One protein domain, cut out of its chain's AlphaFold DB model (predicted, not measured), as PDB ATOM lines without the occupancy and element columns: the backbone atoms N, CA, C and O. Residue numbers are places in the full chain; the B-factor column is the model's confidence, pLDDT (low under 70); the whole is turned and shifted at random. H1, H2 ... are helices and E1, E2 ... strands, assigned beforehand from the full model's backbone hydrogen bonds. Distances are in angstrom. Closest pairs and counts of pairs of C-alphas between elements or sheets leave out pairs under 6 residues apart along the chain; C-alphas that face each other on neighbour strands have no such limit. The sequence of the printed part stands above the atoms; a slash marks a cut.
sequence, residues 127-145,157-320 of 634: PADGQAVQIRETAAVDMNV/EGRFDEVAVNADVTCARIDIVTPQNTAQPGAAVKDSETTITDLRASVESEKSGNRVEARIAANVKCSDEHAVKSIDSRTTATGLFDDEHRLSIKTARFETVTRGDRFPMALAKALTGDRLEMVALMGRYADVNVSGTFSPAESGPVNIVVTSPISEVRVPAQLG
ATOM      1  N   PRO A 127     -24.550 -26.449  10.645       48.59
ATOM      2  CA  PRO A 127     -24.664 -27.452  11.700       48.59
ATOM      3  C   PRO A 127     -23.368 -27.642  12.509       48.59
ATOM      4  O   PRO A 127     -23.372 -28.430  13.455       48.59
ATOM      5  N   ALA A 128     -22.263 -26.960  12.174       52.53
ATOM      6  CA  ALA A 128     -20.961 -27.203  12.794       52.53
ATOM      7  C   ALA A 128     -20.907 -26.850  14.292       52.53
ATOM      8  O   ALA A 128     -20.173 -27.506  15.031       52.53
ATOM      9  N   ASP A 129     -21.714 -25.890  14.757       54.22
ATOM     10  CA  ASP A 129     -21.634 -25.403  16.143       54.22
ATOM     11  C   ASP A 129     -22.699 -25.977  17.094       54.22
ATOM     12  O   ASP A 129     -22.648 -25.710  18.295       54.22
ATOM     13  N   GLY A 130     -23.645 -26.792  16.601       57.09
ATOM     14  CA  GLY A 130     -24.616 -27.531  17.430       57.09
ATOM     15  C   GLY A 130     -25.518 -26.687  18.351       57.09
ATOM     16  O   GLY A 130     -26.240 -27.252  19.168       57.09
ATOM     17  N   GLN A 131     -25.489 -25.356  18.235       59.44
ATOM     18  CA  GLN A 131     -26.114 -24.403  19.168       59.44
ATOM     19  C   GLN A 131     -27.340 -23.682  18.594       59.44
ATOM     20  O   GLN A 131     -27.862 -22.748  19.196       59.44
ATOM     21  N   ALA A 132     -27.856 -24.141  17.454       62.59
ATOM     22  CA  ALA A 132     -28.994 -23.498  16.819       62.59
ATOM     23  C   ALA A 132     -30.221 -23.477  17.749       62.59
ATOM     24  O   ALA A 132     -30.611 -24.491  18.329       62.59
ATOM     25  N   VAL A 133     -30.892 -22.330  17.815       64.81
ATOM     26  CA  VAL A 133     -32.115 -22.107  18.606       64.81
ATOM     27  C   VAL A 133     -33.225 -23.034  18.157       64.81
ATOM     28  O   VAL A 133     -33.607 -22.983  16.991       64.81
ATOM     29  N   GLN A 134     -33.692 -23.909  19.045       71.75
ATOM     30  CA  GLN A 134     -34.696 -24.919  18.729       71.75
ATOM     31  C   GLN A 134     -36.083 -24.367  19.026       71.75
ATOM     32  O   GLN A 134     -36.377 -23.960  20.148       71.75
ATOM     33  N   ILE A 135     -36.954 -24.374  18.024       72.00
ATOM     34  CA  ILE A 135     -38.378 -24.152  18.256       72.00
ATOM     35  C   ILE A 135     -38.950 -25.493  18.689       72.00
ATOM     36  O   ILE A 135     -38.902 -26.457  17.930       72.00
ATOM     37  N   ARG A 136     -39.407 -25.573  19.938       78.06
ATOM     38  CA  ARG A 136     -39.860 -26.836  20.532       78.06
ATOM     39  C   ARG A 136     -41.308 -27.117  20.179       78.06
ATOM     40  O   ARG A 136     -41.661 -28.251  19.883       78.06
ATOM     41  N   GLU A 137     -42.133 -26.081  20.246       76.69
ATOM     42  CA  GLU A 137     -43.555 -26.182  19.976       76.69
ATOM     43  C   GLU A 137     -44.051 -24.845  19.433       76.69
ATOM     44  O   GLU A 137     -43.730 -23.778  19.955       76.69
ATOM     45  N   THR A 138     -44.824 -24.895  18.355       71.50
ATOM     46  CA  THR A 138     -45.518 -23.726  17.815       71.50
ATOM     47  C   THR A 138     -47.002 -24.032  17.882       71.50
ATOM     48  O   THR A 138     -47.447 -25.031  17.314       71.50
ATOM     49  N   ALA A 139     -47.770 -23.202  18.589       77.81
ATOM     50  CA  ALA A 139     -49.218 -23.251  18.463       77.81
ATOM     51  C   ALA A 139     -49.607 -22.933  17.017       77.81
ATOM     52  O   ALA A 139     -48.819 -22.364  16.258       77.81
ATOM     53  N   ALA A 140     -50.835 -23.283  16.646       78.06
ATOM     54  CA  ALA A 140     -51.338 -22.931  15.333       78.06
ATOM     55  C   ALA A 140     -51.181 -21.421  15.075       78.06
ATOM     56  O   ALA A 140     -51.409 -20.589  15.963       78.06
ATOM     57  N   VAL A 141     -50.740 -21.088  13.867       81.44
ATOM     58  CA  VAL A 141     -50.673 -19.714  13.380       81.44
ATOM     59  C   VAL A 141     -51.919 -19.479  12.547       81.44
ATOM     60  O   VAL A 141     -52.077 -20.052  11.472       81.44
ATOM     61  N   ASP A 142     -52.802 -18.641  13.063       80.94
ATOM     62  CA  ASP A 142     -54.015 -18.227  12.379       80.94
ATOM     63  C   ASP A 142     -53.697 -17.004  11.522       80.94
ATOM     64  O   ASP A 142     -53.418 -15.921  12.031       80.94
ATOM     65  N   MET A 143     -53.731 -17.170  10.207       84.62
ATOM     66  CA  MET A 143     -53.641 -16.086   9.241       84.62
ATOM     67  C   MET A 143     -55.040 -15.749   8.736       84.62
ATOM     68  O   MET A 143     -55.710 -16.581   8.134       84.62
ATOM     69  N   ASN A 144     -55.466 -14.514   8.948       83.94
ATOM     70  CA  ASN A 144     -56.737 -13.977   8.496       83.94
ATOM     71  C   ASN A 144     -56.478 -12.868   7.475       83.94
ATOM     72  O   ASN A 144     -56.036 -11.774   7.814       83.94
ATOM     73  N   VAL A 145     -56.769 -13.131   6.207       85.75
ATOM     74  CA  VAL A 145     -56.751 -12.115   5.155       85.75
ATOM     75  C   VAL A 145     -58.136 -11.483   5.090       85.75
ATOM     76  O   VAL A 145     -59.066 -12.049   4.511       85.75
ATOM     77  N   GLU A 157     -49.280 -10.525 -16.100       85.25
ATOM     78  CA  GLU A 157     -48.004  -9.851 -16.338       85.25
ATOM     79  C   GLU A 157     -46.944 -10.213 -15.282       85.25
ATOM     80  O   GLU A 157     -45.798  -9.794 -15.405       85.25
ATOM     81  N   GLY A 158     -47.302 -10.992 -14.251       82.88
ATOM     82  CA  GLY A 158     -46.418 -11.292 -13.121       82.88
ATOM     83  C   GLY A 158     -46.106 -10.068 -12.251       82.88
ATOM     84  O   GLY A 158     -45.108 -10.055 -11.533       82.88
ATOM     85  N   ARG A 159     -46.945  -9.034 -12.331       86.00
ATOM     86  CA  ARG A 159     -46.823  -7.776 -11.601       86.00
ATOM     87  C   ARG A 159     -47.569  -7.871 -10.280       86.00
ATOM     88  O   ARG A 159     -48.742  -8.239 -10.234       86.00
ATOM     89  N   PHE A 160     -46.891  -7.513  -9.197       86.00
ATOM     90  CA  PHE A 160     -47.466  -7.564  -7.852       86.00
ATOM     91  C   PHE A 160     -47.562  -6.200  -7.192       86.00
ATOM     92  O   PHE A 160     -48.030  -6.149  -6.067       86.00
ATOM     93  N   ASP A 161     -47.153  -5.126  -7.861       84.81
ATOM     94  CA  ASP A 161     -47.127  -3.743  -7.374       84.81
ATOM     95  C   ASP A 161     -48.523  -3.090  -7.305       84.81
ATOM     96  O   ASP A 161     -48.738  -2.101  -6.601       84.81
ATOM     97  N   GLU A 162     -49.506  -3.660  -7.999       88.69
ATOM     98  CA  GLU A 162     -50.898  -3.198  -7.963       88.69
ATOM     99  C   GLU A 162     -51.763  -3.945  -6.935       88.69
ATOM    100  O   GLU A 162     -52.966  -3.694  -6.834       88.69
ATOM    101  N   VAL A 163     -51.170  -4.857  -6.161       89.56
ATOM    102  CA  VAL A 163     -51.892  -5.662  -5.173       89.56
ATOM    103  C   VAL A 163     -52.191  -4.835  -3.925       89.56
ATOM    104  O   VAL A 163     -51.288  -4.312  -3.267       89.56
ATOM    105  N   ALA A 164     -53.468  -4.766  -3.555       91.69
ATOM    106  CA  ALA A 164     -53.880  -4.309  -2.235       91.69
ATOM    107  C   ALA A 164     -53.979  -5.518  -1.303       91.69
ATOM    108  O   ALA A 164     -54.560  -6.536  -1.683       91.69
ATOM    109  N   VAL A 165     -53.459  -5.426  -0.085       92.06
ATOM    110  CA  VAL A 165     -53.570  -6.494   0.910       92.06
ATOM    111  C   VAL A 165     -53.823  -5.909   2.291       92.06
ATOM    112  O   VAL A 165     -53.192  -4.941   2.699       92.06
ATOM    113  N   ASN A 166     -54.769  -6.506   2.999       91.75
ATOM    114  CA  ASN A 166     -55.001  -6.322   4.415       91.75
ATOM    115  C   ASN A 166     -55.100  -7.716   5.035       91.75
ATOM    116  O   ASN A 166     -56.048  -8.461   4.752       91.75
ATOM    117  N   ALA A 167     -54.074  -8.080   5.794       89.19
ATOM    118  CA  ALA A 167     -53.949  -9.384   6.413       89.19
ATOM    119  C   ALA A 167     -53.448  -9.252   7.848       89.19
ATOM    120  O   ALA A 167     -52.492  -8.529   8.115       89.19
ATOM    121  N   ASP A 168     -54.056 -10.021   8.737       87.50
ATOM    122  CA  ASP A 168     -53.641 -10.211  10.113       87.50
ATOM    123  C   ASP A 168     -53.135 -11.643  10.287       87.50
ATOM    124  O   ASP A 168     -53.728 -12.605   9.815       87.50
ATOM    125  N   VAL A 169     -52.032 -11.802  10.995       86.50
ATOM    126  CA  VAL A 169     -51.457 -13.078  11.399       86.50
ATOM    127  C   VAL A 169     -51.415 -13.074  12.911       86.50
ATOM    128  O   VAL A 169     -50.804 -12.201  13.525       86.50
ATOM    129  N   THR A 170     -52.058 -14.049  13.529       85.81
ATOM    130  CA  THR A 170     -52.064 -14.222  14.973       85.81
ATOM    131  C   THR A 170     -51.512 -15.587  15.337       85.81
ATOM    132  O   THR A 170     -51.913 -16.600  14.779       85.81
ATOM    133  N   CYS A 171     -50.598 -15.630  16.297       85.38
ATOM    134  CA  CYS A 171     -50.126 -16.868  16.891       85.38
ATOM    135  C   CYS A 171     -50.299 -16.776  18.400       85.38
ATOM    136  O   CYS A 171     -49.755 -15.882  19.056       85.38
ATOM    137  N   ALA A 172     -51.068 -17.708  18.960       81.62
ATOM    138  CA  ALA A 172     -51.342 -17.718  20.390       81.62
ATOM    139  C   ALA A 172     -50.066 -17.952  21.209       81.62
ATOM    140  O   ALA A 172     -49.906 -17.360  22.280       81.62
ATOM    141  N   ARG A 173     -49.168 -18.818  20.715       84.56
ATOM    142  CA  ARG A 173     -47.983 -19.251  21.451       84.56
ATOM    143  C   ARG A 173     -46.884 -19.821  20.546       84.56
ATOM    144  O   ARG A 173     -47.155 -20.682  19.721       84.56
ATOM    145  N   ILE A 174     -45.641 -19.418  20.777       80.81
ATOM    146  CA  ILE A 174     -44.435 -20.018  20.194       80.81
ATOM    147  C   ILE A 174     -43.461 -20.291  21.336       80.81
ATOM    148  O   ILE A 174     -43.044 -19.355  22.016       80.81
ATOM    149  N   ASP A 175     -43.090 -21.548  21.548       80.75
ATOM    150  CA  ASP A 175     -42.097 -21.949  22.540       80.75
ATOM    151  C   ASP A 175     -40.726 -22.131  21.880       80.75
ATOM    152  O   ASP A 175     -40.496 -23.018  21.052       80.75
ATOM    153  N   ILE A 176     -39.796 -21.271  22.281       78.94
ATOM    154  CA  ILE A 176     -38.422 -21.207  21.800       78.94
ATOM    155  C   ILE A 176     -37.506 -21.693  22.916       78.94
ATOM    156  O   ILE A 176     -37.440 -21.102  23.993       78.94
ATOM    157  N   VAL A 177     -36.748 -22.747  22.647       78.00
ATOM    158  CA  VAL A 177     -35.726 -23.262  23.550       78.00
ATOM    159  C   VAL A 177     -34.373 -22.814  23.031       78.00
ATOM    160  O   VAL A 177     -33.933 -23.192  21.944       78.00
ATOM    161  N   THR A 178     -33.711 -21.970  23.816       71.12
ATOM    162  CA  THR A 178     -32.330 -21.580  23.531       71.12
ATOM    163  C   THR A 178     -31.417 -22.399  24.434       71.12
ATOM    164  O   THR A 178     -31.460 -22.189  25.656       71.12
ATOM    165  N   PRO A 179     -30.614 -23.325  23.877       67.56
ATOM    166  CA  PRO A 179     -29.658 -24.073  24.673       67.56
ATOM    167  C   PRO A 179     -28.643 -23.094  25.263       67.56
ATOM    168  O   PRO A 179     -27.973 -22.356  24.537       67.56
ATOM    169  N   GLN A 180     -28.536 -23.043  26.591       65.56
ATOM    170  CA  GLN A 180     -27.496 -22.235  27.220       65.56
ATOM    171  C   GLN A 180     -26.206 -23.035  27.241       65.56
ATOM    172  O   GLN A 180     -26.074 -24.005  27.984       65.56
ATOM    173  N   ASN A 181     -25.226 -22.609  26.450       59.66
ATOM    174  CA  ASN A 181     -23.893 -23.176  26.546       59.66
ATOM    175  C   ASN A 181     -23.237 -22.690  27.845       59.66
ATOM    176  O   ASN A 181     -22.607 -21.632  27.904       59.66
ATOM    177  N   THR A 182     -23.414 -23.447  28.923       56.72
ATOM    178  CA  THR A 182     -22.610 -23.271  30.121       56.72
ATOM    179  C   THR A 182     -21.207 -23.767  29.792       56.72
ATOM    180  O   THR A 182     -20.902 -24.949  29.898       56.72
ATOM    181  N   ALA A 183     -20.315 -22.844  29.425       50.38
ATOM    182  CA  ALA A 183     -18.904 -23.127  29.145       50.38
ATOM    183  C   ALA A 183     -18.141 -23.775  30.328       50.38
ATOM    184  O   ALA A 183     -16.954 -24.082  30.214       50.38
ATOM    185  N   GLN A 184     -18.798 -23.989  31.473       53.94
ATOM    186  CA  GLN A 184     -18.261 -24.723  32.607       53.94
ATOM    187  C   GLN A 184     -18.555 -26.229  32.483       53.94
ATOM    188  O   GLN A 184     -19.712 -26.642  32.605       53.94
ATOM    189  N   PRO A 185     -17.516 -27.075  32.326       47.81
ATOM    190  CA  PRO A 185     -17.677 -28.521  32.354       47.81
ATOM    191  C   PRO A 185     -18.302 -28.955  33.690       47.81
ATOM    192  O   PRO A 185     -17.697 -28.776  34.745       47.81
ATOM    193  N   GLY A 186     -19.510 -29.524  33.642       66.50
ATOM    194  CA  GLY A 186     -20.224 -30.060  34.809       66.50
ATOM    195  C   GLY A 186     -21.372 -29.199  35.353       66.50
ATOM    196  O   GLY A 186     -22.096 -29.670  36.229       66.50
ATOM    197  N   ALA A 187     -21.590 -27.983  34.839       65.00
ATOM    198  CA  ALA A 187     -22.813 -27.238  35.134       65.00
ATOM    199  C   ALA A 187     -23.975 -27.837  34.326       65.00
ATOM    200  O   ALA A 187     -23.874 -27.953  33.105       65.00
ATOM    201  N   ALA A 188     -25.063 -28.228  34.998       64.81
ATOM    202  CA  ALA A 188     -26.274 -28.672  34.313       64.81
ATOM    203  C   ALA A 188     -26.724 -27.577  33.336       64.81
ATOM    204  O   ALA A 188     -26.950 -26.439  33.757       64.81
ATOM    205  N   VAL A 189     -26.822 -27.927  32.051       58.31
ATOM    206  CA  VAL A 189     -27.362 -27.051  31.010       58.31
ATOM    207  C   VAL A 189     -28.791 -26.718  31.421       58.31
ATOM    208  O   VAL A 189     -29.661 -27.587  31.441       58.31
ATOM    209  N   LYS A 190     -29.011 -25.478  31.853       68.69
ATOM    210  CA  LYS A 190     -30.358 -24.951  32.030       68.69
ATOM    211  C   LYS A 190     -30.735 -24.302  30.719       68.69
ATOM    212  O   LYS A 190     -30.288 -23.194  30.434       68.69
ATOM    213  N   ASP A 191     -31.531 -25.003  29.929       74.75
ATOM    214  CA  ASP A 191     -32.141 -24.404  28.756       74.75
ATOM    215  C   ASP A 191     -32.980 -23.204  29.194       74.75
ATOM    216  O   ASP A 191     -33.752 -23.278  30.154       74.75
ATOM    217  N   SER A 192     -32.798 -22.075  28.513       72.12
ATOM    218  CA  SER A 192     -33.719 -20.955  28.676       72.12
ATOM    219  C   SER A 192     -34.889 -21.168  27.735       72.12
ATOM    220  O   SER A 192     -34.721 -21.115  26.513       72.12
ATOM    221  N   GLU A 193     -36.068 -21.392  28.308       80.50
ATOM    222  CA  GLU A 193     -37.314 -21.440  27.556       80.50
ATOM    223  C   GLU A 193     -37.880 -20.018  27.453       80.50
ATOM    224  O   GLU A 193     -38.069 -19.309  28.447       80.50
ATOM    225  N   THR A 194     -38.105 -19.575  26.224       80.56
ATOM    226  CA  THR A 194     -38.758 -18.311  25.895       80.56
ATOM    227  C   THR A 194     -40.047 -18.625  25.157       80.56
ATOM    228  O   THR A 194     -40.025 -19.184  24.071       80.56
ATOM    229  N   THR A 195     -41.172 -18.238  25.733       83.50
ATOM    230  CA  THR A 195     -42.495 -18.373  25.139       83.50
ATOM    231  C   THR A 195     -42.952 -17.021  24.608       83.50
ATOM    232  O   THR A 195     -43.195 -16.096  25.379       83.50
ATOM    233  N   ILE A 196     -43.130 -16.885  23.301       83.12
ATOM    234  CA  ILE A 196     -43.831 -15.742  22.712       83.12
ATOM    235  C   ILE A 196     -45.328 -16.047  22.782       83.12
ATOM    236  O   ILE A 196     -45.750 -17.085  22.289       83.12
ATOM    237  N   THR A 197     -46.136 -15.185  23.393       84.00
ATOM    238  CA  THR A 197     -47.602 -15.288  23.388       84.00
ATOM    239  C   THR A 197     -48.228 -14.102  22.679       84.00
ATOM    240  O   THR A 197     -47.649 -13.018  22.629       84.00
ATOM    241  N   ASP A 198     -49.440 -14.294  22.164       85.31
ATOM    242  CA  ASP A 198     -50.225 -13.223  21.541       85.31
ATOM    243  C   ASP A 198     -49.450 -12.478  20.440       85.31
ATOM    244  O   ASP A 198     -49.545 -11.256  20.328       85.31
ATOM    245  N   LEU A 199     -48.653 -13.201  19.647       86.56
ATOM    246  CA  LEU A 199     -47.994 -12.616  18.487       86.56
ATOM    247  C   LEU A 199     -49.084 -12.203  17.500       86.56
ATOM    248  O   LEU A 199     -49.880 -13.029  17.064       86.56
ATOM    249  N   ARG A 200     -49.112 -10.924  17.155       87.69
ATOM    250  CA  ARG A 200     -49.984 -10.323  16.156       87.69
ATOM    251  C   ARG A 200     -49.101  -9.602  15.161       87.69
ATOM    252  O   ARG A 200     -48.365  -8.698  15.541       87.69
ATOM    253  N   ALA A 201     -49.174  -9.987  13.903       88.00
ATOM    254  CA  ALA A 201     -48.592  -9.238  12.812       88.00
ATOM    255  C   ALA A 201     -49.716  -8.796  11.880       88.00
ATOM    256  O   ALA A 201     -50.543  -9.618  11.519       88.00
ATOM    257  N   SER A 202     -49.765  -7.530  11.492       89.00
ATOM    258  CA  SER A 202     -50.682  -7.054  10.460       89.00
ATOM    259  C   SER A 202     -49.891  -6.483   9.296       89.00
ATOM    260  O   SER A 202     -48.827  -5.888   9.484       89.00
ATOM    261  N   VAL A 203     -50.390  -6.695   8.085       90.62
ATOM    262  CA  VAL A 203     -49.842  -6.148   6.848       90.62
ATOM    263  C   VAL A 203     -50.964  -5.422   6.129       90.62
ATOM    264  O   VAL A 203     -51.957  -6.031   5.736       90.62
ATOM    265  N   GLU A 204     -50.789  -4.119   5.949       91.44
ATOM    266  CA  GLU A 204     -51.738  -3.223   5.294       91.44
ATOM    267  C   GLU A 204     -51.067  -2.563   4.081       91.44
ATOM    268  O   GLU A 204     -49.982  -1.987   4.167       91.44
ATOM    269  N   SER A 205     -51.721  -2.637   2.927       93.25
ATOM    270  CA  SER A 205     -51.263  -2.059   1.668       93.25
ATOM    271  C   SER A 205     -52.461  -1.750   0.776       93.25
ATOM    272  O   SER A 205     -53.226  -2.646   0.425       93.25
ATOM    273  N   GLU A 206     -52.613  -0.494   0.360       90.38
ATOM    274  CA  GLU A 206     -53.594  -0.116  -0.669       90.38
ATOM    275  C   GLU A 206     -53.100  -0.468  -2.078       90.38
ATOM    276  O   GLU A 206     -53.884  -0.854  -2.940       90.38
ATOM    277  N   LYS A 207     -51.789  -0.314  -2.296       88.88
ATOM    278  CA  LYS A 207     -51.036  -0.726  -3.483       88.88
ATOM    279  C   LYS A 207     -49.613  -1.025  -3.037       88.88
ATOM    280  O   LYS A 207     -48.888  -0.116  -2.622       88.88
ATOM    281  N   SER A 208     -49.222  -2.281  -3.134       83.69
ATOM    282  CA  SER A 208     -47.926  -2.812  -2.691       83.69
ATOM    283  C   SER A 208     -46.731  -2.124  -3.360       83.69
ATOM    284  O   SER A 208     -45.682  -1.986  -2.735       83.69
ATOM    285  N   GLY A 209     -46.906  -1.619  -4.584       82.50
ATOM    286  CA  GLY A 209     -45.945  -0.792  -5.318       82.50
ATOM    287  C   GLY A 209     -45.617   0.526  -4.624       82.50
ATOM    288  O   GLY A 209     -44.488   1.005  -4.688       82.50
ATOM    289  N   ASN A 210     -46.587   1.093  -3.907       87.50
ATOM    290  CA  ASN A 210     -46.435   2.382  -3.245       87.50
ATOM    291  C   ASN A 210     -45.938   2.210  -1.810       87.50
ATOM    292  O   ASN A 210     -44.903   2.761  -1.426       87.50
ATOM    293  N   ARG A 211     -46.712   1.483  -0.998       90.56
ATOM    294  CA  ARG A 211     -46.515   1.409   0.449       90.56
ATOM    295  C   ARG A 211     -47.106   0.125   1.008       90.56
ATOM    296  O   ARG A 211     -48.287  -0.143   0.826       90.56
ATOM    297  N   VAL A 212     -46.288  -0.581   1.776       89.12
ATOM    298  CA  VAL A 212     -46.674  -1.715   2.609       89.12
ATOM    299  C   VAL A 212     -46.352  -1.353   4.051       89.12
ATOM    300  O   VAL A 212     -45.202  -1.098   4.399       89.12
ATOM    301  N   GLU A 213     -47.361  -1.297   4.905       89.31
ATOM    302  CA  GLU A 213     -47.184  -1.109   6.339       89.31
ATOM    303  C   GLU A 213     -47.315  -2.454   7.047       89.31
ATOM    304  O   GLU A 213     -48.333  -3.125   6.935       89.31
ATOM    305  N   ALA A 214     -46.281  -2.836   7.788       86.69
ATOM    306  CA  ALA A 214     -46.276  -4.000   8.653       86.69
ATOM    307  C   ALA A 214     -46.259  -3.553  10.119       86.69
ATOM    308  O   ALA A 214     -45.456  -2.706  10.529       86.69
ATOM    309  N   ARG A 215     -47.127  -4.138  10.936       88.88
ATOM    310  CA  ARG A 215     -47.128  -3.965  12.391       88.88
ATOM    311  C   ARG A 215     -46.925  -5.323  13.026       88.88
ATOM    312  O   ARG A 215     -47.534  -6.285  12.590       88.88
ATOM    313  N   ILE A 216     -46.072  -5.412  14.032       84.94
ATOM    314  CA  ILE A 216     -45.815  -6.631  14.793       84.94
ATOM    315  C   ILE A 216     -45.904  -6.263  16.266       84.94
ATOM    316  O   ILE A 216     -45.141  -5.432  16.743       84.94
ATOM    317  N   ALA A 217     -46.806  -6.905  16.991       85.62
ATOM    318  CA  ALA A 217     -46.931  -6.804  18.432       85.62
ATOM    319  C   ALA A 217     -46.906  -8.213  19.023       85.62
ATOM    320  O   ALA A 217     -47.557  -9.113  18.506       85.62
ATOM    321  N   ALA A 218     -46.155  -8.426  20.095       83.62
ATOM    322  CA  ALA A 218     -46.088  -9.726  20.749       83.62
ATOM    323  C   ALA A 218     -45.823  -9.572  22.241       83.62
ATOM    324  O   ALA A 218     -45.076  -8.691  22.661       83.62
ATOM    325  N   ASN A 219     -46.367 -10.475  23.045       82.19
ATOM    326  CA  ASN A 219     -45.951 -10.624  24.430       82.19
ATOM    327  C   ASN A 219     -44.850 -11.681  24.480       82.19
ATOM    328  O   ASN A 219     -44.953 -12.727  23.850       82.19
ATOM    329  N   VAL A 220     -43.780 -11.432  25.226       79.88
ATOM    330  CA  VAL A 220     -42.709 -12.421  25.386       79.88
ATOM    331  C   VAL A 220     -42.612 -12.788  26.848       79.88
ATOM    332  O   VAL A 220     -42.476 -11.932  27.712       79.88
ATOM    333  N   LYS A 221     -42.706 -14.074  27.141       77.12
ATOM    334  CA  LYS A 221     -42.504 -14.642  28.465       77.12
ATOM    335  C   LYS A 221     -41.234 -15.475  28.440       77.12
ATOM    336  O   LYS A 221     -40.960 -16.166  27.472       77.12
ATOM    337  N   CYS A 222     -40.456 -15.418  29.507       72.19
ATOM    338  CA  CYS A 222     -39.324 -16.318  29.710       72.19
ATOM    339  C   CYS A 222     -39.606 -17.164  30.950       72.19
ATOM    340  O   CYS A 222     -40.334 -16.718  31.838       72.19
ATOM    341  N   SER A 223     -39.041 -18.369  31.004       70.75
ATOM    342  CA  SER A 223     -39.203 -19.313  32.119       70.75
ATOM    343  C   SER A 223     -38.782 -18.742  33.475       70.75
ATOM    344  O   SER A 223     -39.277 -19.173  34.513       70.75
ATOM    345  N   ASP A 224     -37.885 -17.757  33.482       70.50
ATOM    346  CA  ASP A 224     -37.552 -17.007  34.687       70.50
ATOM    347  C   ASP A 224     -38.725 -16.052  35.011       70.50
ATOM    348  O   ASP A 224     -39.004 -15.142  34.230       70.50
ATOM    349  N   GLU A 225     -39.384 -16.231  36.168       56.97
ATOM    350  CA  GLU A 225     -40.619 -15.565  36.670       56.97
ATOM    351  C   GLU A 225     -40.652 -14.015  36.640       56.97
ATOM    352  O   GLU A 225     -41.613 -13.377  37.069       56.97
ATOM    353  N   HIS A 226     -39.621 -13.368  36.110       60.66
ATOM    354  CA  HIS A 226     -39.537 -11.931  35.900       60.66
ATOM    355  C   HIS A 226     -39.797 -11.528  34.439       60.66
ATOM    356  O   HIS A 226     -39.248 -10.522  34.002       60.66
ATOM    357  N   ALA A 227     -40.612 -12.281  33.700       47.47
ATOM    358  CA  ALA A 227     -40.928 -12.093  32.282       47.47
ATOM    359  C   ALA A 227     -41.325 -10.658  31.844       47.47
ATOM    360  O   ALA A 227     -41.905  -9.866  32.591       47.47
ATOM    361  N   VAL A 228     -40.996 -10.370  30.585       58.81
ATOM    362  CA  VAL A 228     -41.253  -9.162  29.783       58.81
ATOM    363  C   VAL A 228     -42.747  -8.875  29.601       58.81
ATOM    364  O   VAL A 228     -43.567  -9.787  29.598       58.81
ATOM    365  N   LYS A 229     -43.102  -7.588  29.448       73.00
ATOM    366  CA  LYS A 229     -44.482  -7.127  29.219       73.00
ATOM    367  C   LYS A 229     -44.908  -7.109  27.742       73.00
ATOM    368  O   LYS A 229     -46.043  -7.494  27.501       73.00
ATOM    369  N   SER A 230     -44.062  -6.689  26.788       82.56
ATOM    370  CA  SER A 230     -44.438  -6.589  25.358       82.56
ATOM    371  C   SER A 230     -43.276  -6.181  24.434       82.56
ATOM    372  O   SER A 230     -42.384  -5.433  24.836       82.56
ATOM    373  N   ILE A 231     -43.345  -6.612  23.173       87.19
ATOM    374  CA  ILE A 231     -42.625  -6.080  22.010       87.19
ATOM    375  C   ILE A 231     -43.661  -5.427  21.095       87.19
ATOM    376  O   ILE A 231     -44.680  -6.042  20.789       87.19
ATOM    377  N   ASP A 232     -43.379  -4.215  20.639       90.12
ATOM    378  CA  ASP A 232     -44.163  -3.495  19.641       90.12
ATOM    379  C   ASP A 232     -43.224  -2.974  18.551       90.12
ATOM    380  O   ASP A 232     -42.200  -2.349  18.832       90.12
ATOM    381  N   SER A 233     -43.535  -3.270  17.299       91.19
ATOM    382  CA  SER A 233     -42.743  -2.886  16.144       91.19
ATOM    383  C   SER A 233     -43.652  -2.438  15.019       91.19
ATOM    384  O   SER A 233     -44.476  -3.197  14.516       91.19
ATOM    385  N   ARG A 234     -43.440  -1.216  14.546       93.38
ATOM    386  CA  ARG A 234     -44.105  -0.672  13.369       93.38
ATOM    387  C   ARG A 234     -43.068  -0.415  12.293       93.38
ATOM    388  O   ARG A 234     -42.155   0.378  12.506       93.38
ATOM    389  N   THR A 235     -43.233  -1.053  11.141       92.44
ATOM    390  CA  THR A 235     -42.330  -0.909   9.999       92.44
ATOM    391  C   THR A 235     -43.127  -0.594   8.742       92.44
ATOM    392  O   THR A 235     -43.980  -1.364   8.326       92.44
ATOM    393  N   THR A 236     -42.835   0.532   8.103       90.94
ATOM    394  CA  THR A 236     -43.382   0.880   6.789       90.94
ATOM    395  C   THR A 236     -42.311   0.651   5.736       90.94
ATOM    396  O   THR A 236     -41.224   1.210   5.835       90.94
ATOM    397  N   ALA A 237     -42.618  -0.157   4.729       91.44
ATOM    398  CA  ALA A 237     -41.803  -0.349   3.544       91.44
ATOM    399  C   ALA A 237     -42.438   0.382   2.351       91.44
ATOM    400  O   ALA A 237     -43.643   0.322   2.124       91.44
ATOM    401  N   THR A 238     -41.623   1.084   1.579       92.06
ATOM    402  CA  THR A 238     -42.016   1.771   0.336       92.06
ATOM    403  C   THR A 238     -41.006   1.429  -0.751       92.06
ATOM    404  O   THR A 238     -39.883   1.047  -0.423       92.06
ATOM    405  N   GLY A 239     -41.384   1.517  -2.028       89.25
ATOM    406  CA  GLY A 239     -40.462   1.213  -3.132       89.25
ATOM    407  C   GLY A 239     -39.986  -0.245  -3.166       89.25
ATOM    408  O   GLY A 239     -38.867  -0.519  -3.590       89.25
ATOM    409  N   LEU A 240     -40.809  -1.191  -2.694       88.19
ATOM    410  CA  LEU A 240     -40.492  -2.627  -2.707       88.19
ATOM    411  C   LEU A 240     -40.390  -3.215  -4.121       88.19
ATOM    412  O   LEU A 240     -39.932  -4.343  -4.265       88.19
ATOM    413  N   PHE A 241     -40.825  -2.480  -5.142       87.44
ATOM    414  CA  PHE A 241     -40.836  -2.909  -6.533       87.44
ATOM    415  C   PHE A 241     -39.960  -1.981  -7.377       87.44
ATOM    416  O   PHE A 241     -39.927  -0.775  -7.126       87.44
ATOM    417  N   ASP A 242     -39.231  -2.552  -8.339       88.00
ATOM    418  CA  ASP A 242     -38.441  -1.801  -9.320       88.00
ATOM    419  C   ASP A 242     -39.322  -1.226 -10.453       88.00
ATOM    420  O   ASP A 242     -40.534  -1.445 -10.491       88.00
ATOM    421  N   ASP A 243     -38.713  -0.497 -11.396       89.25
ATOM    422  CA  ASP A 243     -39.408   0.063 -12.570       89.25
ATOM    423  C   ASP A 243     -39.967  -1.024 -13.515       89.25
ATOM    424  O   ASP A 243     -40.811  -0.741 -14.363       89.25
ATOM    425  N   GLU A 244     -39.506  -2.273 -13.373       88.81
ATOM    426  CA  GLU A 244     -40.026  -3.456 -14.070       88.81
ATOM    427  C   GLU A 244     -41.108  -4.179 -13.243       88.81
ATOM    428  O   GLU A 244     -41.537  -5.274 -13.610       88.81
ATOM    429  N   HIS A 245     -41.567  -3.576 -12.140       85.19
ATOM    430  CA  HIS A 245     -42.590  -4.096 -11.230       85.19
ATOM    431  C   HIS A 245     -42.225  -5.426 -10.548       85.19
ATOM    432  O   HIS A 245     -43.102  -6.170 -10.092       85.19
ATOM    433  N   ARG A 246     -40.930  -5.731 -10.435       84.75
ATOM    434  CA  ARG A 246     -40.416  -6.903  -9.717       84.75
ATOM    435  C   ARG A 246     -40.042  -6.528  -8.296       84.75
ATOM    436  O   ARG A 246     -39.524  -5.441  -8.050       84.75
ATOM    437  N   LEU A 247     -40.244  -7.455  -7.362       81.38
ATOM    438  CA  LEU A 247     -39.822  -7.276  -5.975       81.38
ATOM    439  C   LEU A 247     -38.303  -7.030  -5.914       81.38
ATOM    440  O   LEU A 247     -37.507  -7.887  -6.298       81.38
ATOM    441  N   SER A 248     -37.905  -5.868  -5.408       86.19
ATOM    442  CA  SER A 248     -36.517  -5.438  -5.286       86.19
ATOM    443  C   SER A 248     -36.288  -4.787  -3.928       86.19
ATOM    444  O   SER A 248     -36.719  -3.672  -3.647       86.19
ATOM    445  N   ILE A 249     -35.531  -5.471  -3.069       85.69
ATOM    446  CA  ILE A 249     -35.145  -4.927  -1.759       85.69
ATOM    447  C   ILE A 249     -34.186  -3.734  -1.927       85.69
ATOM    448  O   ILE A 249     -34.097  -2.885  -1.048       85.69
ATOM    449  N   LYS A 250     -33.499  -3.615  -3.073       88.25
ATOM    450  CA  LYS A 250     -32.537  -2.533  -3.333       88.25
ATOM    451  C   LYS A 250     -33.197  -1.157  -3.379       88.25
ATOM    452  O   LYS A 250     -32.621  -0.203  -2.871       88.25
ATOM    453  N   THR A 251     -34.387  -1.066  -3.964       88.62
ATOM    454  CA  THR A 251     -35.177   0.174  -4.061       88.62
ATOM    455  C   THR A 251     -36.022   0.422  -2.816       88.62
ATOM    456  O   THR A 251     -36.580   1.506  -2.650       88.62
ATOM    457  N   ALA A 252     -36.103  -0.566  -1.922       90.44
ATOM    458  CA  ALA A 252     -36.943  -0.489  -0.749       90.44
ATOM    459  C   ALA A 252     -36.418   0.552   0.243       90.44
ATOM    460  O   ALA A 252     -35.223   0.632   0.545       90.44
ATOM    461  N   ARG A 253     -37.347   1.322   0.797       93.62
ATOM    462  CA  ARG A 253     -37.118   2.226   1.916       93.62
ATOM    463  C   ARG A 253     -37.981   1.793   3.083       93.62
ATOM    464  O   ARG A 253     -39.202   1.707   2.961       93.62
ATOM    465  N   PHE A 254     -37.326   1.574   4.210       93.56
ATOM    466  CA  PHE A 254     -37.924   1.134   5.455       93.56
ATOM    467  C   PHE A 254     -37.926   2.286   6.451       93.56
ATOM    468  O   PHE A 254     -36.903   2.931   6.662       93.56
ATOM    469  N   GLU A 255     -39.063   2.530   7.082       95.50
ATOM    470  CA  GLU A 255     -39.204   3.365   8.268       95.50
ATOM    471  C   GLU A 255     -39.644   2.463   9.410       95.50
ATOM    472  O   GLU A 255     -40.659   1.785   9.292       95.50
ATOM    473  N   THR A 256     -38.877   2.416  10.494       94.88
ATOM    474  CA  THR A 256     -39.132   1.495  11.600       94.88
ATOM    475  C   THR A 256     -39.131   2.218  12.936       94.88
ATOM    476  O   THR A 256     -38.328   3.126  13.167       94.88
ATOM    477  N   VAL A 257     -40.044   1.806  13.811       96.38
ATOM    478  CA  VAL A 257     -40.077   2.141  15.232       96.38
ATOM    479  C   VAL A 257     -40.365   0.847  15.980       96.38
ATOM    480  O   VAL A 257     -41.479   0.331  15.932       96.38
ATOM    481  N   THR A 258     -39.356   0.326  16.663       94.44
ATOM    482  CA  THR A 258     -39.427  -0.897  17.458       94.44
ATOM    483  C   THR A 258     -39.107  -0.575  18.903       94.44
ATOM    484  O   THR A 258     -38.085   0.044  19.202       94.44
ATOM    485  N   ARG A 259     -39.962  -1.042  19.804       95.44
ATOM    486  CA  ARG A 259     -39.786  -0.969  21.243       95.44
ATOM    487  C   ARG A 259     -39.988  -2.350  21.852       95.44
ATOM    488  O   ARG A 259     -41.011  -2.991  21.640       95.44
ATOM    489  N   GLY A 260     -39.026  -2.797  22.642       92.69
ATOM    490  CA  GLY A 260     -39.148  -3.990  23.469       92.69
ATOM    491  C   GLY A 260     -38.809  -3.634  24.902       92.69
ATOM    492  O   GLY A 260     -37.666  -3.293  25.176       92.69
ATOM    493  N   ASP A 261     -39.772  -3.720  25.813       91.88
ATOM    494  CA  ASP A 261     -39.505  -3.494  27.234       91.88
ATOM    495  C   ASP A 261     -38.996  -4.809  27.846       91.88
ATOM    496  O   ASP A 261     -39.675  -5.826  27.776       91.88
ATOM    497  N   ARG A 262     -37.813  -4.813  28.461       90.81
ATOM    498  CA  ARG A 262     -37.132  -5.979  29.050       90.81
ATOM    499  C   ARG A 262     -36.835  -7.133  28.080       90.81
ATOM    500  O   ARG A 262     -36.582  -8.232  28.551       90.81
ATOM    501  N   PHE A 263     -36.814  -6.912  26.768       89.50
ATOM    502  CA  PHE A 263     -36.549  -7.914  25.724       89.50
ATOM    503  C   PHE A 263     -35.471  -8.961  26.113       89.50
ATOM    504  O   PHE A 263     -34.377  -8.582  26.550       89.50
ATOM    505  N   PRO A 264     -35.725 -10.276  25.945       87.94
ATOM    506  CA  PRO A 264     -34.762 -11.311  26.311       87.94
ATOM    507  C   PRO A 264     -33.574 -11.354  25.346       87.94
ATOM    508  O   PRO A 264     -33.712 -11.658  24.163       87.94
ATOM    509  N   MET A 265     -32.370 -11.112  25.860       87.94
ATOM    510  CA  MET A 265     -31.152 -11.048  25.039       87.94
ATOM    511  C   MET A 265     -30.759 -12.403  24.433       87.94
ATOM    512  O   MET A 265     -30.075 -12.439  23.414       87.94
ATOM    513  N   ALA A 266     -31.240 -13.515  24.999       81.69
ATOM    514  CA  ALA A 266     -31.105 -14.839  24.391       81.69
ATOM    515  C   ALA A 266     -31.839 -14.928  23.039       81.69
ATOM    516  O   ALA A 266     -31.294 -15.471  22.083       81.69
ATOM    517  N   LEU A 267     -33.024 -14.316  22.923       81.94
ATOM    518  CA  LEU A 267     -33.750 -14.229  21.654       81.94
ATOM    519  C   LEU A 267     -33.033 -13.298  20.666       81.94
ATOM    520  O   LEU A 267     -32.991 -13.580  19.476       81.94
ATOM    521  N   ALA A 268     -32.413 -12.212  21.138       83.62
ATOM    522  CA  ALA A 268     -31.616 -11.343  20.265       83.62
ATOM    523  C   ALA A 268     -30.396 -12.093  19.708       83.62
ATOM    524  O   ALA A 268     -30.109 -12.003  18.513       83.62
ATOM    525  N   LYS A 269     -29.718 -12.883  20.551       81.19
ATOM    526  CA  LYS A 269     -28.644 -13.793  20.133       81.19
ATOM    527  C   LYS A 269     -29.158 -14.796  19.097       81.19
ATOM    528  O   LYS A 269     -28.546 -14.941  18.050       81.19
ATOM    529  N   ALA A 270     -30.331 -15.387  19.317       74.88
ATOM    530  CA  ALA A 270     -30.960 -16.290  18.355       74.88
ATOM    531  C   ALA A 270     -31.180 -15.647  16.977       74.88
ATOM    532  O   ALA A 270     -30.824 -16.225  15.952       74.88
ATOM    533  N   LEU A 271     -31.738 -14.434  16.961       76.19
ATOM    534  CA  LEU A 271     -32.076 -13.703  15.738       76.19
ATOM    535  C   LEU A 271     -30.843 -13.175  14.994       76.19
ATOM    536  O   LEU A 271     -30.877 -13.023  13.777       76.19
ATOM    537  N   THR A 272     -29.759 -12.883  15.713       74.00
ATOM    538  CA  THR A 272     -28.502 -12.379  15.129       74.00
ATOM    539  C   THR A 272     -27.468 -13.479  14.867       74.00
ATOM    540  O   THR A 272     -26.406 -13.211  14.295       74.00
ATOM    541  N   GLY A 273     -27.787 -14.719  15.249       69.56
ATOM    542  CA  GLY A 273     -26.861 -15.844  15.325       69.56
ATOM    543  C   GLY A 273     -25.954 -15.774  16.560       69.56
ATOM    544  O   GLY A 273     -25.715 -14.707  17.125       69.56
ATOM    545  N   ASP A 274     -25.364 -16.910  16.951       67.00
ATOM    546  CA  ASP A 274     -24.518 -17.066  18.156       67.00
ATOM    547  C   ASP A 274     -23.229 -16.217  18.192       67.00
ATOM    548  O   ASP A 274     -22.381 -16.366  19.070       67.00
ATOM    549  N   ARG A 275     -23.061 -15.290  17.251       66.50
ATOM    550  CA  ARG A 275     -21.839 -14.512  17.031       66.50
ATOM    551  C   ARG A 275     -21.600 -13.447  18.092       66.50
ATOM    552  O   ARG A 275     -20.464 -13.006  18.269       66.50
ATOM    553  N   LEU A 276     -22.657 -13.009  18.771       68.75
ATOM    554  CA  LEU A 276     -22.587 -11.981  19.799       68.75
ATOM    555  C   LEU A 276     -23.010 -12.572  21.139       68.75
ATOM    556  O   LEU A 276     -24.139 -13.021  21.318       68.75
ATOM    557  N   GLU A 277     -22.112 -12.502  22.118       85.00
ATOM    558  CA  GLU A 277     -22.403 -12.849  23.511       85.00
ATOM    559  C   GLU A 277     -23.204 -11.723  24.180       85.00
ATOM    560  O   GLU A 277     -22.794 -11.126  25.176       85.00
ATOM    561  N   MET A 278     -24.362 -11.399  23.595       86.25
ATOM    562  CA  MET A 278     -25.219 -10.291  24.020       86.25
ATOM    563  C   MET A 278     -25.631 -10.422  25.480       86.25
ATOM    564  O   MET A 278     -25.725  -9.416  26.171       86.25
ATOM    565  N   VAL A 279     -25.814 -11.650  25.974       88.31
ATOM    566  CA  VAL A 279     -26.167 -11.901  27.375       88.31
ATOM    567  C   VAL A 279     -25.051 -11.464  28.329       88.31
ATOM    568  O   VAL A 279     -25.342 -10.927  29.392       88.31
ATOM    569  N   ALA A 280     -23.782 -11.634  27.955       89.31
ATOM    570  CA  ALA A 280     -22.659 -11.174  28.772       89.31
ATOM    571  C   ALA A 280     -22.503  -9.644  28.738       89.31
ATOM    572  O   ALA A 280     -22.094  -9.046  29.727       89.31
ATOM    573  N   LEU A 281     -22.835  -9.012  27.607       91.94
ATOM    574  CA  LEU A 281     -22.728  -7.559  27.433       91.94
ATOM    575  C   LEU A 281     -23.898  -6.801  28.069       91.94
ATOM    576  O   LEU A 281     -23.698  -5.765  28.695       91.94
ATOM    577  N   MET A 282     -25.112  -7.313  27.878       93.56
ATOM    578  CA  MET A 282     -26.365  -6.632  28.199       93.56
ATOM    579  C   MET A 282     -27.095  -7.271  29.383       93.56
ATOM    580  O   MET A 282     -28.065  -6.714  29.882       93.56
ATOM    581  N   GLY A 283     -26.663  -8.430  29.870       91.38
ATOM    582  CA  GLY A 283     -27.421  -9.220  30.836       91.38
ATOM    583  C   GLY A 283     -28.554 -10.008  30.172       91.38
ATOM    584  O   GLY A 283     -28.648 -10.122  28.952       91.38
ATOM    585  N   ARG A 284     -29.441 -10.590  30.985       88.06
ATOM    586  CA  ARG A 284     -30.527 -11.457  30.482       88.06
ATOM    587  C   ARG A 284     -31.614 -10.695  29.718       88.06
ATOM    588  O   ARG A 284     -32.227 -11.253  28.812       88.06
ATOM    589  N   TYR A 285     -31.840  -9.438  30.088       90.88
ATOM    590  CA  TYR A 285     -32.954  -8.615  29.625       90.88
ATOM    591  C   TYR A 285     -32.477  -7.197  29.348       90.88
ATOM    592  O   TYR A 285     -31.702  -6.666  30.143       90.88
ATOM    593  N   ALA A 286     -32.994  -6.572  28.293       93.81
ATOM    594  CA  ALA A 286     -32.754  -5.162  28.011       93.81
ATOM    595  C   ALA A 286     -33.989  -4.490  27.402       93.81
ATOM    596  O   ALA A 286     -34.710  -5.097  26.618       93.81
ATOM    597  N   ASP A 287     -34.217  -3.230  27.743       95.25
ATOM    598  CA  ASP A 287     -35.122  -2.351  27.018       95.25
ATOM    599  C   ASP A 287     -34.464  -1.967  25.687       95.25
ATOM    600  O   ASP A 287     -33.364  -1.414  25.666       95.25
ATOM    601  N   VAL A 288     -35.125  -2.263  24.573       95.25
ATOM    602  CA  VAL A 288     -34.628  -2.011  23.217       95.25
ATOM    603  C   VAL A 288     -35.525  -0.980  22.555       95.25
ATOM    604  O   VAL A 288     -36.732  -1.170  22.471       95.25
ATOM    605  N   ASN A 289     -34.936   0.097  22.049       96.75
ATOM    606  CA  ASN A 289     -35.613   1.088  21.228       96.75
ATOM    607  C   ASN A 289     -34.825   1.282  19.932       96.75
ATOM    608  O   ASN A 289     -33.688   1.755  19.952       96.75
ATOM    609  N   VAL A 290     -35.435   0.930  18.806       96.25
ATOM    610  CA  VAL A 290     -34.888   1.143  17.464       96.25
ATOM    611  C   VAL A 290     -35.824   2.082  16.727       96.25
ATOM    612  O   VAL A 290     -37.026   1.854  16.681       96.25
ATOM    613  N   SER A 291     -35.298   3.161  16.160       97.44
ATOM    614  CA  SER A 291     -36.102   4.073  15.346       97.44
ATOM    615  C   SER A 291     -35.296   4.654  14.204       97.44
ATOM    616  O   SER A 291     -34.129   5.004  14.379       97.44
ATOM    617  N   GLY A 292     -35.908   4.797  13.037       96.94
ATOM    618  CA  GLY A 292     -35.280   5.498  11.930       96.94
ATOM    619  C   GLY A 292     -35.753   5.042  10.569       96.94
ATOM    620  O   GLY A 292     -36.722   4.300  10.433       96.94
ATOM    621  N   THR A 293     -35.031   5.501   9.559       95.56
ATOM    622  CA  THR A 293     -35.296   5.187   8.159       95.56
ATOM    623  C   THR A 293     -34.040   4.630   7.525       95.56
ATOM    624  O   THR A 293     -32.978   5.208   7.734       95.56
ATOM    625  N   PHE A 294     -34.140   3.576   6.724       93.75
ATOM    626  CA  PHE A 294     -33.009   3.046   5.969       93.75
ATOM    627  C   PHE A 294     -33.439   2.508   4.605       93.75
ATOM    628  O   PHE A 294     -34.579   2.083   4.422       93.75
ATOM    629  N   SER A 295     -32.519   2.527   3.649       90.56
ATOM    630  CA  SER A 295     -32.656   1.860   2.359       90.56
ATOM    631  C   SER A 295     -31.328   1.175   2.025       90.56
ATOM    632  O   SER A 295     -30.269   1.706   2.359       90.56
ATOM    633  N   PRO A 296     -31.331  -0.002   1.385       87.38
ATOM    634  CA  PRO A 296     -30.092  -0.611   0.910       87.38
ATOM    635  C   PRO A 296     -29.338   0.268  -0.092       87.38
ATOM    636  O   PRO A 296     -28.118   0.365   0.004       87.38
ATOM    637  N   ALA A 297     -30.051   0.939  -1.007       88.00
ATOM    638  CA  ALA A 297     -29.447   1.838  -1.993       88.00
ATOM    639  C   ALA A 297     -29.033   3.191  -1.397       88.00
ATOM    640  O   ALA A 297     -28.032   3.772  -1.813       88.00
ATOM    641  N   GLU A 298     -29.786   3.691  -0.415       90.88
ATOM    642  CA  GLU A 298     -29.527   4.981   0.221       90.88
ATOM    643  C   GLU A 298     -29.360   4.819   1.728       90.88
ATOM    644  O   GLU A 298     -30.303   4.499   2.456       90.88
ATOM    645  N   SER A 299     -28.154   5.113   2.215       92.06
ATOM    646  CA  SER A 299     -27.886   5.077   3.646       92.06
ATOM    647  C   SER A 299     -28.870   5.998   4.381       92.06
ATOM    648  O   SER A 299     -28.977   7.176   4.031       92.06
ATOM    649  N   GLY A 300     -29.560   5.496   5.404       95.50
ATOM    650  CA  GLY A 300     -30.557   6.253   6.164       95.50
ATOM    651  C   GLY A 300     -30.276   6.278   7.675       95.50
ATOM    652  O   GLY A 300     -29.609   5.380   8.197       95.50
ATOM    653  N   PRO A 301     -30.728   7.318   8.402       97.50
ATOM    654  CA  PRO A 301     -30.454   7.459   9.824       97.50
ATOM    655  C   PRO A 301     -31.268   6.465  10.662       97.50
ATOM    656  O   PRO A 301     -32.496   6.475  10.622       97.50
ATOM    657  N   VAL A 302     -30.589   5.683  11.507       97.38
ATOM    658  CA  VAL A 302     -31.202   4.820  12.529       97.38
ATOM    659  C   VAL A 302     -30.612   5.119  13.905       97.38
ATOM    660  O   VAL A 302     -29.434   5.434  14.045       97.38
ATOM    661  N   ASN A 303     -31.444   5.099  14.936       98.00
ATOM    662  CA  ASN A 303     -31.061   5.234  16.332       98.00
ATOM    663  C   ASN A 303     -31.386   3.930  17.042       98.00
ATOM    664  O   ASN A 303     -32.538   3.501  17.034       98.00
ATOM    665  N   ILE A 304     -30.378   3.332  17.664       96.56
ATOM    666  CA  ILE A 304     -30.522   2.131  18.480       96.56
ATOM    667  C   ILE A 304     -30.147   2.513  19.907       96.56
ATOM    668  O   ILE A 304     -29.047   3.010  20.152       96.56
ATOM    669  N   VAL A 305     -31.063   2.300  20.840       97.81
ATOM    670  CA  VAL A 305     -30.835   2.470  22.273       97.81
ATOM    671  C   VAL A 305     -31.178   1.160  22.955       97.81
ATOM    672  O   VAL A 305     -32.297   0.668  22.819       97.81
ATOM    673  N   VAL A 306     -30.212   0.596  23.669       96.75
ATOM    674  CA  VAL A 306     -30.382  -0.627  24.453       96.75
ATOM    675  C   VAL A 306     -29.993  -0.316  25.888       96.75
ATOM    676  O   VAL A 306     -28.864   0.099  26.136       96.75
ATOM    677  N   THR A 307     -30.914  -0.509  26.825       97.38
ATOM    678  CA  THR A 307     -30.694  -0.234  28.248       97.38
ATOM    679  C   THR A 307     -30.990  -1.481  29.056       97.38
ATOM    680  O   THR A 307     -32.034  -2.099  28.900       97.38
ATOM    681  N   SER A 308     -30.096  -1.862  29.952       96.19
ATOM    682  CA  SER A 308     -30.258  -3.010  30.830       96.19
ATOM    683  C   SER A 308     -29.806  -2.677  32.254       96.19
ATOM    684  O   SER A 308     -29.201  -1.628  32.478       96.19
ATOM    685  N   PRO A 309     -30.041  -3.563  33.240       94.44
ATOM    686  CA  PRO A 309     -29.574  -3.335  34.607       94.44
ATOM    687  C   PRO A 309     -28.056  -3.159  34.739       94.44
ATOM    688  O   PRO A 309     -27.599  -2.584  35.722       94.44
ATOM    689  N   ILE A 310     -27.282  -3.676  33.780       94.62
ATOM    690  CA  ILE A 310     -25.817  -3.634  33.800       94.62
ATOM    691  C   ILE A 310     -25.229  -2.881  32.609       94.62
ATOM    692  O   ILE A 310     -24.014  -2.825  32.496       94.62
ATOM    693  N   SER A 311     -26.029  -2.333  31.694       96.94
ATOM    694  CA  SER A 311     -25.478  -1.695  30.499       96.94
ATOM    695  C   SER A 311     -26.387  -0.631  29.905       96.94
ATOM    696  O   SER A 311     -27.604  -0.683  30.035       96.94
ATOM    697  N   GLU A 312     -25.792   0.321  29.203       97.88
ATOM    698  CA  GLU A 312     -26.510   1.262  28.354       97.88
ATOM    699  C   GLU A 312     -25.716   1.466  27.069       97.88
ATOM    700  O   GLU A 312     -24.540   1.819  27.116       97.88
ATOM    701  N   VAL A 313     -26.345   1.259  25.916       97.56
ATOM    702  CA  VAL A 313     -25.718   1.374  24.600       97.56
ATOM    703  C   VAL A 313     -26.549   2.282  23.713       97.56
ATOM    704  O   VAL A 313     -27.742   2.062  23.513       97.56
ATOM    705  N   ARG A 314     -25.904   3.305  23.150       98.00
ATOM    706  CA  ARG A 314     -26.513   4.265  22.226       98.00
ATOM    707  C   ARG A 314     -25.738   4.268  20.915       98.00
ATOM    708  O   ARG A 314     -24.586   4.702  20.877       98.00
ATOM    709  N   VAL A 315     -26.383   3.812  19.841       97.44
ATOM    710  CA  VAL A 315     -25.804   3.715  18.494       97.44
ATOM    711  C   VAL A 315     -26.608   4.576  17.509       97.44
ATOM    712  O   VAL A 315     -27.635   4.147  16.980       97.44
ATOM    713  N   PRO A 316     -26.164   5.813  17.260       97.75
ATOM    714  CA  PRO A 316     -26.716   6.696  16.237       97.75
ATOM    715  C   PRO A 316     -26.068   6.375  14.881       97.75
ATOM    716  O   PRO A 316     -25.071   6.980  14.484       97.75
ATOM    717  N   ALA A 317     -26.622   5.390  14.182       97.38
ATOM    718  CA  ALA A 317     -26.065   4.817  12.963       97.38
ATOM    719  C   ALA A 317     -26.645   5.428  11.676       97.38
ATOM    720  O   ALA A 317     -27.737   5.994  11.655       97.38
ATOM    721  N   GLN A 318     -25.927   5.270  10.573       96.75
ATOM    722  CA  GLN A 318     -26.467   5.372   9.225       96.75
ATOM    723  C   GLN A 318     -26.430   3.968   8.611       96.75
ATOM    724  O   GLN A 318     -25.357   3.369   8.539       96.75
ATOM    725  N   LEU A 319     -27.582   3.430   8.211       94.69
ATOM    726  CA  LEU A 319     -27.706   2.080   7.660       94.69
ATOM    727  C   LEU A 319     -27.941   2.134   6.150       94.69
ATOM    728  O   LEU A 319     -28.911   2.744   5.708       94.69
ATOM    729  N   GLY A 320     -27.070   1.477   5.389       91.12
ATOM    730  CA  GLY A 320     -27.238   1.134   3.971       91.12
ATOM    731  C   GLY A 320     -26.598  -0.233   3.717       91.12
ATOM    732  O   GLY A 320     -26.734  -1.128   4.549       91.12
TER     733      GLY A 320
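What this domain is: This is residues 127 to 145 and 157 to 320 of the 634 residues of an uncharacterized protein of Phycisphaerae bacterium (UniProt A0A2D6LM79). One large, twisted antiparallel sheet of ten strands makes a curved wall, and one end of it curls round the short helix H1. The still shorter H2 packs next to H1 on the same face, and the opposite face has no named helix over it. The printed part has 183 residues, with two named helices and ten named strands in the order E1 E2 E3 E4 E5 E6 E7 H1 H2 E8 E9 E10, and the class is mostly strand. The sheet is branched at E3, which has E1, E2 and E4 as neighbours; from E3 the neighbour pairs go on strand by strand to E10. The whole is compact, with a radius of gyration of the C-alphas of 18.6 A, yet elongated, spanning 61 by 38 by 35 A.

Where its parts are: Begin with E4, the longest strand, residues 192 to 207: find C-alpha 192 at (-33.719, -20.955, 28.676), from where it runs 41.8 A to C-alpha 207 at (-51.036, -0.726, -3.483), bending by 52 degrees at residue 198. Before it comes E3, residues 164 to 178, 37.8 A long, which bends by 66 degrees at residue 172. E1, residues 134 to 138, runs on into E2, residues 141 to 145, across a break of 2 residues at 61 degrees. After E4 come E5, residues 211 to 222, 35.0 A; E6, residues 230 to 238, 26.5 A; and E7, residues 253 to 264, 28.0 A, with a bend of 90 degrees at residue 261. H1, residues 265 to 272, and H2, residues 278 to 282, follow. Then read E8, residues 285 to 294, 26.4 A; E9, residues 300 to 308, 26.3 A; and E10, residues 311 to 319, 23.3 A, which bends by 51 degrees at residue 316 and ends at C-alpha 319, (-27.706, 2.080, 7.660).

How they stand to each other: Start at E3, where the pairing is staggered: E1, beside residues 174 to 177, and E2, beside residues 167 to 171, lie on one side of it, and E4 on the other side. Look for N 136 and O 175, 3.0 A apart, for E1 and E3, and N 142 and O 170, 2.8 A apart, for E2 and E3, both within hydrogen-bond range. E3 to E7 form a meander, each strand the antiparallel neighbour of the one before; within range are N 169 and O 201 at 2.7 A, N 202 and O 215 at 2.8 A, N 214 and O 235 at 2.8 A, and N 234 and O 257 at 2.9 A. E7 and E8 are antiparallel neighbours at 176 degrees, with N 258 and O 290 2.8 A apart. E8, E9 and E10 form a second meander, with N 289 and O 305 at 2.8 A and N 304 and O 315 at 2.9 A. E1, E2 and E10 are edge strands, and E2 and E10 are apart. H1 is on the sheet; its closest C-alphas to E8 are those of Met 265 and Tyr 285, 5.5 A. H1 and H2 touch, with the C-alphas of Met 265 and Val 279 5.6 A apart. H2 is on the same face at a height over the sheet of 7.9 A. In both helices every O i to N i+4 pair is within hydrogen-bond range.

The domain as a whole: The two C-alphas farthest apart are those of Glu 157 and Gly 186, 61.6 A. Residues 146 to 156 are not printed; C-alphas 145 and 157 are 23.3 A apart across this cut, in the link from E2 to E3. The links E3 to E4, residues 179 to 191, and E6 to E7, residues 239 to 252, are long. The mean pLDDT of the printed part is 83.6; residues 127 to 133, 179 to 190, 225 to 228 and 273 to 276 are under 70.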